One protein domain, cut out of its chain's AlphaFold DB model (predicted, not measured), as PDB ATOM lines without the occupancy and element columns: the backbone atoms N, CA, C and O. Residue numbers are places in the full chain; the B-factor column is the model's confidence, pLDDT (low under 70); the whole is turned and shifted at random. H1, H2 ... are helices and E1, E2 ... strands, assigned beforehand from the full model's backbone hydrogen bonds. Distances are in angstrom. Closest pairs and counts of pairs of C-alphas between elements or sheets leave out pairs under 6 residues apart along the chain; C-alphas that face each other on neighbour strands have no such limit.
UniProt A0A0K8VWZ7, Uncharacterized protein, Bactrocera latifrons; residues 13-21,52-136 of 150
ATOM      1  N   THR A  13     165.653 108.192 115.531       92.75
ATOM      2  CA  THR A  13     164.447 107.741 116.225       92.75
ATOM      3  C   THR A  13     163.517 107.160 115.173       92.75
ATOM      4  O   THR A  13     163.257 107.803 114.155       92.75
ATOM      5  N   VAL A  14     163.025 105.947 115.413       94.69
ATOM      6  CA  VAL A  14     162.139 105.250 114.482       94.69
ATOM      7  C   VAL A  14     160.774 105.090 115.130       94.69
ATOM      8  O   VAL A  14     160.661 104.494 116.200       94.69
ATOM      9  N   PHE A  15     159.746 105.615 114.472       96.50
ATOM     10  CA  PHE A  15     158.352 105.359 114.822       96.50
ATOM     11  C   PHE A  15     157.777 104.379 113.814       96.50
ATOM     12  O   PHE A  15     158.063 104.499 112.627       96.50
ATOM     13  N   VAL A  16     156.978 103.420 114.270       97.00
ATOM     14  CA  VAL A  16     156.409 102.381 113.408       97.00
ATOM     15  C   VAL A  16     154.911 102.266 113.619       97.00
ATOM     16  O   VAL A  16     154.418 102.523 114.719       97.00
ATOM     17  N   GLY A  17     154.200 101.826 112.590       96.38
ATOM     18  CA  GLY A  17     152.781 101.535 112.710       96.38
ATOM     19  C   GLY A  17     152.199 100.811 111.497       96.38
ATOM     20  O   GLY A  17     152.865 100.669 110.469       96.38
ATOM     21  N   PRO A  18     150.955 100.327 111.620       96.31
ATOM     22  CA  PRO A  18     150.179  99.806 110.503       96.31
ATOM     23  C   PRO A  18     149.369 100.908 109.798       96.31
ATOM     24  O   PRO A  18     149.119 101.973 110.367       96.31
ATOM     25  N   TYR A  19     148.904 100.629 108.579       96.12
ATOM     26  CA  TYR A  19     147.856 101.403 107.907       96.12
ATOM     27  C   TYR A  19     147.012 100.524 106.970       96.12
ATOM     28  O   TYR A  19     147.548  99.679 106.248       96.12
ATOM     29  N   GLY A  20     145.694 100.752 106.964       94.50
ATOM     30  CA  GLY A  20     144.721 100.035 106.130       94.50
ATOM     31  C   GLY A  20     144.573  98.546 106.468       94.50
ATOM     32  O   GLY A  20     145.308  98.013 107.291       94.50
ATOM     33  N   ASN A  21     143.654  97.857 105.783       94.56
ATOM     34  CA  ASN A  21     143.417  96.415 105.942       94.56
ATOM     35  C   ASN A  21     143.816  95.663 104.669       94.56
ATOM     36  O   ASN A  21     143.431  96.057 103.565       94.56
ATOM     37  N   ILE A  52     152.744  98.429 106.424       96.69
ATOM     38  CA  ILE A  52     153.551  98.685 107.615       96.69
ATOM     39  C   ILE A  52     154.481  99.840 107.264       96.69
ATOM     40  O   ILE A  52     155.137  99.810 106.223       96.69
ATOM     41  N   TRP A  53     154.537 100.856 108.115       97.88
ATOM     42  CA  TRP A  53     155.353 102.037 107.882       97.88
ATOM     43  C   TRP A  53     156.342 102.269 109.021       97.88
ATOM     44  O   TRP A  53     156.105 101.895 110.173       97.88
ATOM     45  N   ALA A  54     157.459 102.904 108.679       97.56
ATOM     46  CA  ALA A  54     158.484 103.357 109.598       97.56
ATOM     47  C   ALA A  54     158.869 104.800 109.256       97.56
ATOM     48  O   ALA A  54     159.354 105.076 108.162       97.56
ATOM     49  N   TYR A  55     158.671 105.720 110.192       97.06
ATOM     50  CA  TYR A  55     159.129 107.103 110.102       97.06
ATOM     51  C   TYR A  55     160.509 107.224 110.741       97.06
ATOM     52  O   TYR A  55     160.678 106.940 111.931       97.06
ATOM     53  N   LEU A  56     161.492 107.638 109.944       94.50
ATOM     54  CA  LEU A  56     162.874 107.807 110.360       94.50
ATOM     55  C   LEU A  56     163.159 109.288 110.600       94.50
ATOM     56  O   LEU A  56     163.248 110.088 109.669       94.50
ATOM     57  N   LYS A  57     163.352 109.626 111.876       92.56
ATOM     58  CA  LYS A  57     163.688 110.970 112.334       92.56
ATOM     59  C   LYS A  57     165.139 111.031 112.822       92.56
ATOM     60  O   LYS A  57     165.444 110.348 113.801       92.56
ATOM     61  N   PRO A  58     166.047 111.805 112.204       89.88
ATOM     62  CA  PRO A  58     167.435 111.905 112.652       89.88
ATOM     63  C   PRO A  58     167.544 112.331 114.125       89.88
ATOM     64  O   PRO A  58     166.871 113.261 114.567       89.88
ATOM     65  N   LEU A  59     168.413 111.663 114.893       85.69
ATOM     66  CA  LEU A  59     168.657 111.991 116.308       85.69
ATOM     67  C   LEU A  59     169.403 113.312 116.486       85.69
ATOM     68  O   LEU A  59     169.209 114.012 117.477       85.69
ATOM     69  N   ILE A  60     170.301 113.617 115.556       79.94
ATOM     70  CA  ILE A  60     171.052 114.864 115.532       79.94
ATOM     71  C   ILE A  60     170.496 115.651 114.351       79.94
ATOM     72  O   ILE A  60     170.640 115.163 113.224       79.94
ATOM     73  N   PRO A  61     169.880 116.828 114.580       66.19
ATOM     74  CA  PRO A  61     169.487 117.725 113.504       66.19
ATOM     75  C   PRO A  61     170.734 118.039 112.677       66.19
ATOM     76  O   PRO A  61     171.635 118.759 113.105       66.19
ATOM     77  N   SER A  62     170.824 117.395 111.529       61.19
ATOM     78  CA  SER A  62     171.879 117.545 110.539       61.19
ATOM     79  C   SER A  62     171.197 117.835 109.206       61.19
ATOM     80  O   SER A  62     169.978 117.975 109.147       61.19
ATOM     81  N   SER A  63     171.958 117.922 108.121       61.28
ATOM     82  CA  SER A  63     171.385 118.010 106.775       61.28
ATOM     83  C   SER A  63     170.631 116.743 106.337       61.28
ATOM     84  O   SER A  63     170.139 116.709 105.215       61.28
ATOM     85  N   THR A  64     170.594 115.684 107.153       68.94
ATOM     86  CA  THR A  64     169.887 114.442 106.830       68.94
ATOM     87  C   THR A  64     168.380 114.669 106.898       68.94
ATOM     88  O   THR A  64     167.848 115.056 107.936       68.94
ATOM     89  N   GLU A  65     167.698 114.435 105.780       81.38
ATOM     90  CA  GLU A  65     166.252 114.596 105.653       81.38
ATOM     91  C   GLU A  65     165.493 113.498 106.419       81.38
ATOM     92  O   GLU A  65     165.950 112.357 106.550       81.38
ATOM     93  N   GLU A  66     164.333 113.867 106.953       92.31
ATOM     94  CA  GLU A  66     163.367 112.959 107.558       92.31
ATOM     95  C   GLU A  66     162.526 112.277 106.469       92.31
ATOM     96  O   GLU A  66     162.124 112.920 105.504       92.31
ATOM     97  N   PHE A  67     162.219 110.987 106.612       95.69
ATOM     98  CA  PHE A  67     161.437 110.261 105.602       95.69
ATOM     99  C   PHE A  67     160.659 109.092 106.203       95.69
ATOM    100  O   PHE A  67     160.920 108.653 107.327       95.69
ATOM    101  N   VAL A  68     159.708 108.569 105.433       97.88
ATOM    102  CA  VAL A  68     158.906 107.401 105.810       97.88
ATOM    103  C   VAL A  68     159.182 106.268 104.837       97.88
ATOM    104  O   VAL A  68     159.099 106.471 103.633       97.88
ATOM    105  N   VAL A  69     159.491 105.082 105.353       97.88
ATOM    106  CA  VAL A  69     159.571 103.830 104.593       97.88
ATOM    107  C   VAL A  69     158.251 103.089 104.762       97.88
ATOM    108  O   VAL A  69     157.807 102.903 105.893       97.88
ATOM    109  N   ILE A  70     157.624 102.661 103.668       98.25
ATOM    110  CA  ILE A  70     156.317 101.993 103.681       98.25
ATOM    111  C   ILE A  70     156.416 100.686 102.901       98.25
ATOM    112  O   ILE A  70     156.809 100.686 101.735       98.25
ATOM    113  N   ALA A  71     156.050  99.582 103.546       96.44
ATOM    114  CA  ALA A  71     156.046  98.243 102.974       96.44
ATOM    115  C   ALA A  71     154.614  97.727 102.800       96.44
ATOM    116  O   ALA A  71     153.771  97.881 103.688       96.44
ATOM    117  N   THR A  72     154.349  97.069 101.673       95.06
ATOM    118  CA  THR A  72     153.086  96.367 101.417       95.06
ATOM    119  C   THR A  72     153.074  95.026 102.146       95.06
ATOM    120  O   THR A  72     154.000  94.231 101.989       95.06
ATOM    121  N   ASN A  73     151.999  94.730 102.870       92.94
ATOM    122  CA  ASN A  73     151.793  93.454 103.552       92.94
ATOM    123  C   ASN A  73     150.740  92.613 102.809       92.94
ATOM    124  O   ASN A  73     149.660  92.325 103.324       92.94
ATOM    125  N   SER A  74     151.028  92.272 101.551       87.69
ATOM    126  CA  SER A  74     150.147  91.430 100.739       87.69
ATOM    127  C   SER A  74     150.956  90.464  99.873       87.69
ATOM    128  O   SER A  74     151.781  90.924  99.082       87.69
ATOM    129  N   PRO A  75     150.706  89.143  99.959       84.81
ATOM    130  CA  PRO A  75     151.303  88.167  99.048       84.81
ATOM    131  C   PRO A  75     150.641  88.168  97.660       84.81
ATOM    132  O   PRO A  75     151.118  87.485  96.760       84.81
ATOM    133  N   TYR A  76     149.547  88.916  97.477       87.44
ATOM    134  CA  TYR A  76     148.724  88.900  96.264       87.44
ATOM    135  C   TYR A  76     148.965  90.097  95.335       87.44
ATOM    136  O   TYR A  76     148.262  90.260  94.336       87.44
ATOM    137  N   ILE A  77     149.898  90.984  95.689       84.38
ATOM    138  CA  ILE A  77     150.119  92.229  94.957       84.38
ATOM    139  C   ILE A  77     150.945  91.978  93.690       84.38
ATOM    140  O   ILE A  77     152.080  91.513  93.751       84.38
ATOM    141  N   GLU A  78     150.368  92.278  92.527       82.50
ATOM    142  CA  GLU A  78     151.037  92.067  91.231       82.50
ATOM    143  C   GLU A  78     151.735  93.326  90.724       82.50
ATOM    144  O   GLU A  78     152.873  93.267  90.265       82.50
ATOM    145  N   ALA A  79     151.057  94.467  90.833       87.25
ATOM    146  CA  ALA A  79     151.543  95.765  90.382       87.25
ATOM    147  C   ALA A  79     151.449  96.772  91.540       87.25
ATOM    148  O   ALA A  79     150.532  97.591  91.561       87.25
ATOM    149  N   PRO A  80     152.324  96.660  92.555       89.19
ATOM    150  CA  PRO A  80     152.343  97.625  93.643       89.19
ATOM    151  C   PRO A  80     152.820  98.998  93.155       89.19
ATOM    152  O   PRO A  80     153.707  99.087  92.305       89.19
ATOM    153  N   ASP A  81     152.280 100.060  93.748       92.44
ATOM    154  CA  ASP A  81     152.745 101.432  93.549       92.44
ATOM    155  C   ASP A  81     152.774 102.210  94.878       92.44
ATOM    156  O   ASP A  81     152.405 101.690  95.934       92.44
ATOM    157  N   HIS A  82     153.302 103.434  94.838       96.00
ATOM    158  CA  HIS A  82     153.438 104.336  95.989       96.00
ATOM    159  C   HIS A  82     152.374 105.449  96.030       96.00
ATOM    160  O   HIS A  82     152.365 106.251  96.964       96.00
ATOM    161  N   THR A  83     151.485 105.510  95.035       96.00
ATOM    162  CA  THR A  83     150.627 106.676  94.752       96.00
ATOM    163  C   THR A  83     149.538 106.910  95.794       96.00
ATOM    164  O   THR A  83     149.046 108.027  95.926       96.00
ATOM    165  N   GLU A  84     149.204 105.887  96.586       94.94
ATOM    166  CA  GLU A  84     148.320 106.026  97.748       94.94
ATOM    167  C   GLU A  84     148.918 106.940  98.828       94.94
ATOM    168  O   GLU A  84     148.161 107.520  99.599       94.94
ATOM    169  N   PHE A  85     150.250 107.085  98.882       97.38
ATOM    170  CA  PHE A  85     150.943 107.827  99.939       97.38
ATOM    171  C   PHE A  85     151.703 109.064  99.480       97.38
ATOM    172  O   PHE A  85     151.795 110.019 100.250       97.38
ATOM    173  N   CYS A  86     152.299 109.043  98.290       97.75
ATOM    174  CA  CYS A  86     153.091 110.166  97.804       97.75
ATOM    175  C   CYS A  86     153.184 110.205  96.279       97.75
ATOM    176  O   CYS A  86     152.973 109.205  95.595       97.75
ATOM    177  N   GLU A  87     153.552 111.366  95.737       96.62
ATOM    178  CA  GLU A  87     153.745 111.536  94.292       96.62
ATOM    179  C   GLU A  87     155.022 110.839  93.797       96.62
ATOM    180  O   GLU A  87     155.057 110.274  92.696       96.62
ATOM    181  N   LYS A  88     156.080 110.833  94.618       96.94
ATOM    182  CA  LYS A  88     157.396 110.286  94.266       96.94
ATOM    183  C   LYS A  88     157.931 109.350  95.348       96.94
ATOM    184  O   LYS A  88     158.073 109.737  96.500       96.94
ATOM    185  N   ASP A  89     158.367 108.169  94.922       97.31
ATOM    186  CA  ASP A  89     159.218 107.281  95.712       97.31
ATOM    187  C   ASP A  89     160.647 107.852  95.838       97.31
ATOM    188  O   ASP A  89     161.432 107.822  94.885       97.31
ATOM    189  N   ILE A  90     160.990 108.373  97.021       97.06
ATOM    190  CA  ILE A  90     162.268 109.053  97.296       97.06
ATOM    191  C   ILE A  90     163.372 108.125  97.823       97.06
ATOM    192  O   ILE A  90     164.445 108.603  98.187       97.06
ATOM    193  N   CYS A  91     163.170 106.801  97.878       96.19
ATOM    194  CA  CYS A  91     164.195 105.912  98.449       96.19
ATOM    195  C   CYS A  91     165.537 105.998  97.697       96.19
ATOM    196  O   CYS A  91     166.590 105.807  98.304       96.19
ATOM    197  N   ASP A  92     165.508 106.291  96.391       95.44
ATOM    198  CA  ASP A  92     166.710 106.405  95.553       95.44
ATOM    199  C   ASP A  92     167.446 107.750  95.760       95.44
ATOM    200  O   ASP A  92     168.618 107.884  95.390       95.44
ATOM    201  N   ASP A  93     166.795 108.724  96.407       94.81
ATOM    202  CA  ASP A  93     167.397 109.999  96.805       94.81
ATOM    203  C   ASP A  93     168.212 109.842  98.115       94.81
ATOM    204  O   ASP A  93     169.122 110.625  98.398       94.81
ATOM    205  N   ILE A  94     167.957 108.779  98.892       91.81
ATOM    206  CA  ILE A  94     168.600 108.508 100.185       91.81
ATOM    207  C   ILE A  94     169.872 107.675  99.970       91.81
ATOM    208  O   ILE A  94     169.824 106.473  99.712       91.81
ATOM    209  N   VAL A  95     171.038 108.316 100.109       90.31
ATOM    210  CA  VAL A  95     172.344 107.757  99.694       90.31
ATOM    211  C   VAL A  95     172.667 106.403 100.327       90.31
ATOM    212  O   VAL A  95     173.039 105.474  99.620       90.31
ATOM    213  N   TRP A  96     172.522 106.255 101.644       89.62
ATOM    214  CA  TRP A  96     172.857 104.982 102.291       89.62
ATOM    215  C   TRP A  96     171.837 103.882 101.970       89.62
ATOM    216  O   TRP A  96     172.181 102.701 101.941       89.62
ATOM    217  N   LEU A  97     170.578 104.263 101.733       91.56
ATOM    218  CA  LEU A  97     169.492 103.324 101.491       91.56
ATOM    219  C   LEU A  97     169.585 102.761 100.077       91.56
ATOM    220  O   LEU A  97     169.554 101.540  99.924       91.56
ATOM    221  N   LYS A  98     169.769 103.626  99.072       93.25
ATOM    222  CA  LYS A  98     169.882 103.224  97.664       93.25
ATOM    223  C   LYS A  98     171.060 102.277  97.416       93.25
ATOM    224  O   LYS A  98     170.950 101.397  96.579       93.25
ATOM    225  N   GLU A  99     172.156 102.433  98.165       92.81
ATOM    226  CA  GLU A  99     173.369 101.605  98.046       92.81
ATOM    227  C   GLU A  99     173.288 100.301  98.860       92.81
ATOM    228  O   GLU A  99     174.157  99.431  98.760       92.81
ATOM    229  N   SER A 100     172.250 100.141  99.684       93.44
ATOM    230  CA  SER A 100     172.062  98.948 100.503       93.44
ATOM    231  C   SER A 100     171.443  97.793  99.707       93.44
ATOM    232  O   SER A 100     170.683  97.984  98.756       93.44
ATOM    233  N   ARG A 101     171.677  96.554 100.167       94.56
ATOM    234  CA  ARG A 101     170.993  95.366  99.626       94.56
ATOM    235  C   ARG A 101     169.468  95.507  99.685       94.56
ATOM    236  O   ARG A 101     168.787  95.054  98.774       94.56
ATOM    237  N   PHE A 102     168.946  96.120 100.746       93.38
ATOM    238  CA  PHE A 102     167.517  96.381 100.879       93.38
ATOM    239  C   PHE A 102     167.027  97.341  99.789       93.38
ATOM    240  O   PHE A 102     166.076  97.018  99.085       93.38
ATOM    241  N   GLY A 103     167.727  98.461  99.579       94.56
ATOM    242  CA  GLY A 103     167.400  99.448  98.547       94.56
ATOM    243  C   GLY A 103     167.311  98.855  97.142       94.56
ATOM    244  O   GLY A 103     166.390  99.179  96.400       94.56
ATOM    245  N   HIS A 104     168.204  97.922  96.802       93.81
ATOM    246  CA  HIS A 104     168.178  97.235  95.506       93.81
ATOM    247  C   HIS A 104     167.016  96.241  95.345       93.81
ATOM    248  O   HIS A 104     166.569  96.000  94.226       93.81
ATOM    249  N   LEU A 105     166.546  95.634  96.437       94.88
ATOM    250  CA  LEU A 105     165.540  94.565  96.397       94.88
ATOM    251  C   LEU A 105     164.119  95.056  96.690       94.88
ATOM    252  O   LEU A 105     163.164  94.354  96.372       94.88
ATOM    253  N   ARG A 106     163.964  96.259  97.251       95.00
ATOM    254  CA  ARG A 106     162.685  96.797  97.741       95.00
ATOM    255  C   ARG A 106     161.567  96.865  96.700       95.00
ATOM    256  O   ARG A 106     160.407  96.911  97.072       95.00
ATOM    257  N   ARG A 107     161.888  96.910  95.404       93.19
ATOM    258  CA  ARG A 107     160.882  96.967  94.328       93.19
ATOM    259  C   ARG A 107     160.405  95.586  93.876       93.19
ATOM    260  O   ARG A 107     159.523  95.516  93.032       93.19
ATOM    261  N   ILE A 108     160.974  94.500  94.404       90.75
ATOM    262  CA  ILE A 108     160.601  93.129  94.048       90.75
ATOM    263  C   ILE A 108     159.381  92.727  94.893       90.75
ATOM    264  O   ILE A 108     159.541  92.519  96.097       90.75
ATOM    265  N   PRO A 109     158.174  92.573  94.309       88.38
ATOM    266  CA  PRO A 109     156.956  92.336  95.088       88.38
ATOM    267  C   PRO A 109     157.018  91.060  95.934       88.38
ATOM    268  O   PRO A 109     156.583  91.053  97.081       88.38
ATOM    269  N   THR A 110     157.658  90.006  95.416       86.12
ATOM    270  CA  THR A 110     157.839  88.727  96.122       86.12
ATOM    271  C   THR A 110     158.750  88.814  97.349       86.12
ATOM    272  O   THR A 110     158.768  87.886  98.155       86.12
ATOM    273  N   LEU A 111     159.495  89.912  97.512       86.81
ATOM    274  CA  LEU A 111     160.321  90.195  98.689       86.81
ATOM    275  C   LEU A 111     159.704  91.267  99.603       86.81
ATOM    276  O   LEU A 111     160.349  91.685 100.563       86.81
ATOM    277  N   GLY A 112     158.470  91.691  99.320       85.75
ATOM    278  CA  GLY A 112     157.797  92.791 100.002       85.75
ATOM    279  C   GLY A 112     158.125  94.128  99.347       85.75
ATOM    280  O   GLY A 112     159.160  94.739  99.630       85.75
ATOM    281  N   TYR A 113     157.222  94.605  98.485       94.62
ATOM    282  CA  TYR A 113     157.376  95.911  97.853       94.62
ATOM    283  C   TYR A 113     157.430  97.019  98.907       94.62
ATOM    284  O   TYR A 113     156.572  97.103  99.787       94.62
ATOM    285  N   THR A 114     158.457  97.858  98.816       96.81
ATOM    286  CA  THR A 114     158.730  98.938  99.758       96.81
ATOM    287  C   THR A 114     159.197 100.201  99.033       96.81
ATOM    288  O   THR A 114     160.048 100.164  98.135       96.81
ATOM    289  N   PHE A 115     158.663 101.338  99.457       97.75
ATOM    290  CA  PHE A 115     158.928 102.664  98.901       97.75
ATOM    291  C   PHE A 115     159.110 103.693 100.017       97.75
ATOM    292  O   PHE A 115     158.845 103.402 101.187       97.75
ATOM    293  N   CYS A 116     159.597 104.880  99.659       98.00
ATOM    294  CA  CYS A 116     159.825 105.956 100.612       98.00
ATOM    295  C   CYS A 116     159.052 107.200 100.201       98.00
ATOM    296  O   CYS A 116     159.083 107.581  99.035       98.00
ATOM    297  N   CYS A 117     158.436 107.862 101.170       98.06
ATOM    298  CA  CYS A 117     157.691 109.098 100.972       98.06
ATOM    299  C   CYS A 117     158.213 110.205 101.887       98.06
ATOM    300  O   CYS A 117     158.855 109.940 102.915       98.06
ATOM    301  N   ARG A 118     157.885 111.450 101.532       96.38
ATOM    302  CA  ARG A 118     158.091 112.596 102.414       96.38
ATOM    303  C   ARG A 118     157.118 112.536 103.588       96.38
ATOM    304  O   ARG A 118     155.991 112.051 103.465       96.38
ATOM    305  N   VAL A 119     157.561 113.023 104.741       95.94
ATOM    306  CA  VAL A 119     156.808 112.934 106.002       95.94
ATOM    307  C   VAL A 119     155.467 113.659 105.901       95.94
ATOM    308  O   VAL A 119     154.445 113.143 106.343       95.94
ATOM    309  N   GLU A 120     155.459 114.834 105.280       94.12
ATOM    310  CA  GLU A 120     154.294 115.698 105.121       94.12
ATOM    311  C   GLU A 120     153.208 115.122 104.205       94.12
ATOM    312  O   GLU A 120     152.042 115.475 104.363       94.12
ATOM    313  N   GLU A 121     153.560 114.250 103.258       96.00
ATOM    314  CA  GLU A 121     152.582 113.565 102.406       96.00
ATOM    315  C   GLU A 121     151.877 112.465 103.207       96.00
ATOM    316  O   GLU A 121     150.649 112.431 103.279       96.00
ATOM    317  N   VAL A 122     152.649 111.650 103.931       96.88
ATOM    318  CA  VAL A 122     152.116 110.560 104.763       96.88
ATOM    319  C   VAL A 122     151.288 111.090 105.935       96.88
ATOM    320  O   VAL A 122     150.239 110.534 106.263       96.88
ATOM    321  N   ALA A 123     151.715 112.194 106.551       95.44
ATOM    322  CA  ALA A 123     151.016 112.808 107.677       95.44
ATOM    323  C   ALA A 123     149.619 113.346 107.323       95.44
ATOM    324  O   ALA A 123     148.794 113.516 108.216       95.44
ATOM    325  N   LYS A 124     149.330 113.599 106.038       95.06
ATOM    326  CA  LYS A 124     147.981 113.971 105.570       95.06
ATOM    327  C   LYS A 124     147.032 112.773 105.493       95.06
ATOM    328  O   LYS A 124     145.823 112.962 105.416       95.06
ATOM    329  N   ILE A 125     147.580 111.560 105.477       95.44
ATOM    330  CA  ILE A 125     146.852 110.313 105.220       95.44
ATOM    331  C   ILE A 125     146.648 109.522 106.515       95.44
ATOM    332  O   ILE A 125     145.597 108.912 106.714       95.44
ATOM    333  N   ILE A 126     147.644 109.529 107.405       94.31
ATOM    334  CA  ILE A 126     147.620 108.780 108.664       94.31
ATOM    335  C   ILE A 126     147.264 109.722 109.821       94.31
ATOM    336  O   ILE A 126     148.078 110.534 110.249       94.31
ATOM    337  N   GLU A 127     146.058 109.570 110.373       86.56
ATOM    338  CA  GLU A 127     145.484 110.472 111.388       86.56
ATOM    339  C   GLU A 127     146.316 110.581 112.682       86.56
ATOM    340  O   GLU A 127     146.404 111.645 113.291       86.56
ATOM    341  N   HIS A 128     146.969 109.495 113.101       86.00
ATOM    342  CA  HIS A 128     147.782 109.444 114.325       86.00
ATOM    343  C   HIS A 128     149.286 109.392 114.038       86.00
ATOM    344  O   HIS A 128     150.054 108.748 114.756       86.00
ATOM    345  N   PHE A 129     149.717 110.053 112.964       92.12
ATOM    346  CA  PHE A 129     151.123 110.093 112.596       92.12
ATOM    347  C   PHE A 129     151.927 111.003 113.549       92.12
ATOM    348  O   PHE A 129     151.494 112.120 113.844       92.12
ATOM    349  N   PRO A 130     153.111 110.584 114.032       89.19
ATOM    350  CA  PRO A 130     153.841 111.284 115.092       89.19
ATOM    351  C   PRO A 130     154.656 112.493 114.582       89.19
ATOM    352  O   PRO A 130     155.851 112.615 114.866       89.19
ATOM    353  N   VAL A 131     154.020 113.414 113.847       81.94
ATOM    354  CA  VAL A 131     154.607 114.728 113.529       81.94
ATOM    355  C   VAL A 131     154.270 115.735 114.626       81.94
ATOM    356  O   VAL A 131     153.188 115.717 115.209       81.94
ATOM    357  N   SER A 132     155.181 116.674 114.889       64.00
ATOM    358  CA  SER A 132     154.837 117.848 115.693       64.00
ATOM    359  C   SER A 132     153.895 118.751 114.892       64.00
ATOM    360  O   SER A 132     154.234 119.154 113.780       64.00
ATOM    361  N   THR A 133     152.748 119.117 115.470       55.97
ATOM    362  CA  THR A 133     151.718 119.998 114.879       55.97
ATOM    363  C   THR A 133     152.263 121.314 114.308       55.97
ATOM    364  O   THR A 133     151.711 121.837 113.347       55.97
ATOM    365  N   LYS A 134     153.409 121.803 114.802       51.28
ATOM    366  CA  LYS A 134     154.084 123.010 114.289       51.28
ATOM    367  C   LYS A 134     154.591 122.891 112.840       51.28
ATOM    368  O   LYS A 134     154.732 123.903 112.157       51.28
ATOM    369  N   VAL A 135     154.880 121.677 112.362       54.88
ATOM    370  CA  VAL A 135     155.395 121.450 110.996       54.88
ATOM    371  C   VAL A 135     154.278 121.593 109.954       54.88
ATOM    372  O   VAL A 135     154.495 122.192 108.907       54.88
ATOM    373  N   LEU A 136     153.060 121.144 110.275       55.00
ATOM    374  CA  LEU A 136     151.894 121.218 109.379       55.00
ATOM    375  C   LEU A 136     151.405 122.664 109.159       55.00
ATOM    376  O   LEU A 136     150.974 123.026 108.062       55.00
TER     377      LEU A 136
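AT A GLANCE: This is residues 13 to 21 and 52 to 136 of the 150 residues of an uncharacterized protein of Bactrocera latifrons (UniProt A0A0K8VWZ7). A single strongly twisted sheet of four antiparallel strands, E1 to E4, forms a slab with short helices and long loops around it. H3 packs over one face, followed by a loop that ends in H4, while H1 and H2 lie off to the other side of the sheet and the long unnamed stretch of residues 73 to 94 runs past its E4 edge. The printed part has 94 residues, with the named elements E1, E2, E3, H1, H2, E4, H3, H4 in that order along the chain and the sheet order E1, E2, E3, E4. The class is mixed, helices and strands, with under half of the residues in named elements. The whole is compact, with a radius of gyration of the C-alphas of 13.3 A and spans of 39 by 31 by 21 A.

HOW THE PARTS SIT: E1, residues 13 to 21, is an edge strand and the antiparallel neighbour of E2, residues 52 to 58, with N 15 and O 55 3.0 A apart, within hydrogen-bond range. E2 and E3, residues 67 to 72, form an antiparallel hairpin, with N 54 and O 69 2.8 A apart. The other edge strand, E4, residues 114 to 117, is antiparallel to E3 at 148 degrees between directions, with N 70 and O 115 2.9 A apart. H3, residues 119 to 122, is on the sheet at a height of 8.8 A and only just over E3, on which 3 of its 4 C-alphas fall; the closest C-alphas of E3 and H3, those of Phe 67 and Val 119, are 5.4 A apart. H4, residues 133 to 136, is not on the sheet and is close to H3 but not clearly touching, with the closest C-alphas, those of Glu 120 and Leu 136, 7.4 A apart. H1, residues 95 to 98, is not on the sheet, and H2, residues 101 to 105, is only just not on it, with 4 pairs of C-alphas within 10 A. H1 and H2 are close but not clearly touching, Leu 97 and Gly 103 having the closest C-alphas at 5.3 A. In H2 every O i to N i+4 pair is within hydrogen-bond range; H1, H3 and H4 are too short for such a pair, and their single O i to N i+3 pair is within range in H3 and H4 but not in H1.

IN THESE COORDINATES: E1 begins at C-alpha 13 (164.447, 107.741, 116.225) and is 26.0 A long. E2 measures 19.8 A, E3 16.7 A and E4 10.3 A. H1 measures 5.5 A, H2 6.4 A, H3 5.4 A and H4 5.6 A, the last ending at C-alpha 136 (151.894, 121.218, 109.379).

THE WHOLE: The C-alphas of Ser 62 and Tyr 76, the two farthest apart, are 39.5 A apart. Residues 22 to 51 are not printed, and C-alphas 21 and 52 are 10.5 A apart across this cut. Of the links that are printed whole, E3 to H1 is long. Mean pLDDT of the printed part is 89.9; residues 61 to 64 and 132 to 136 are under 70.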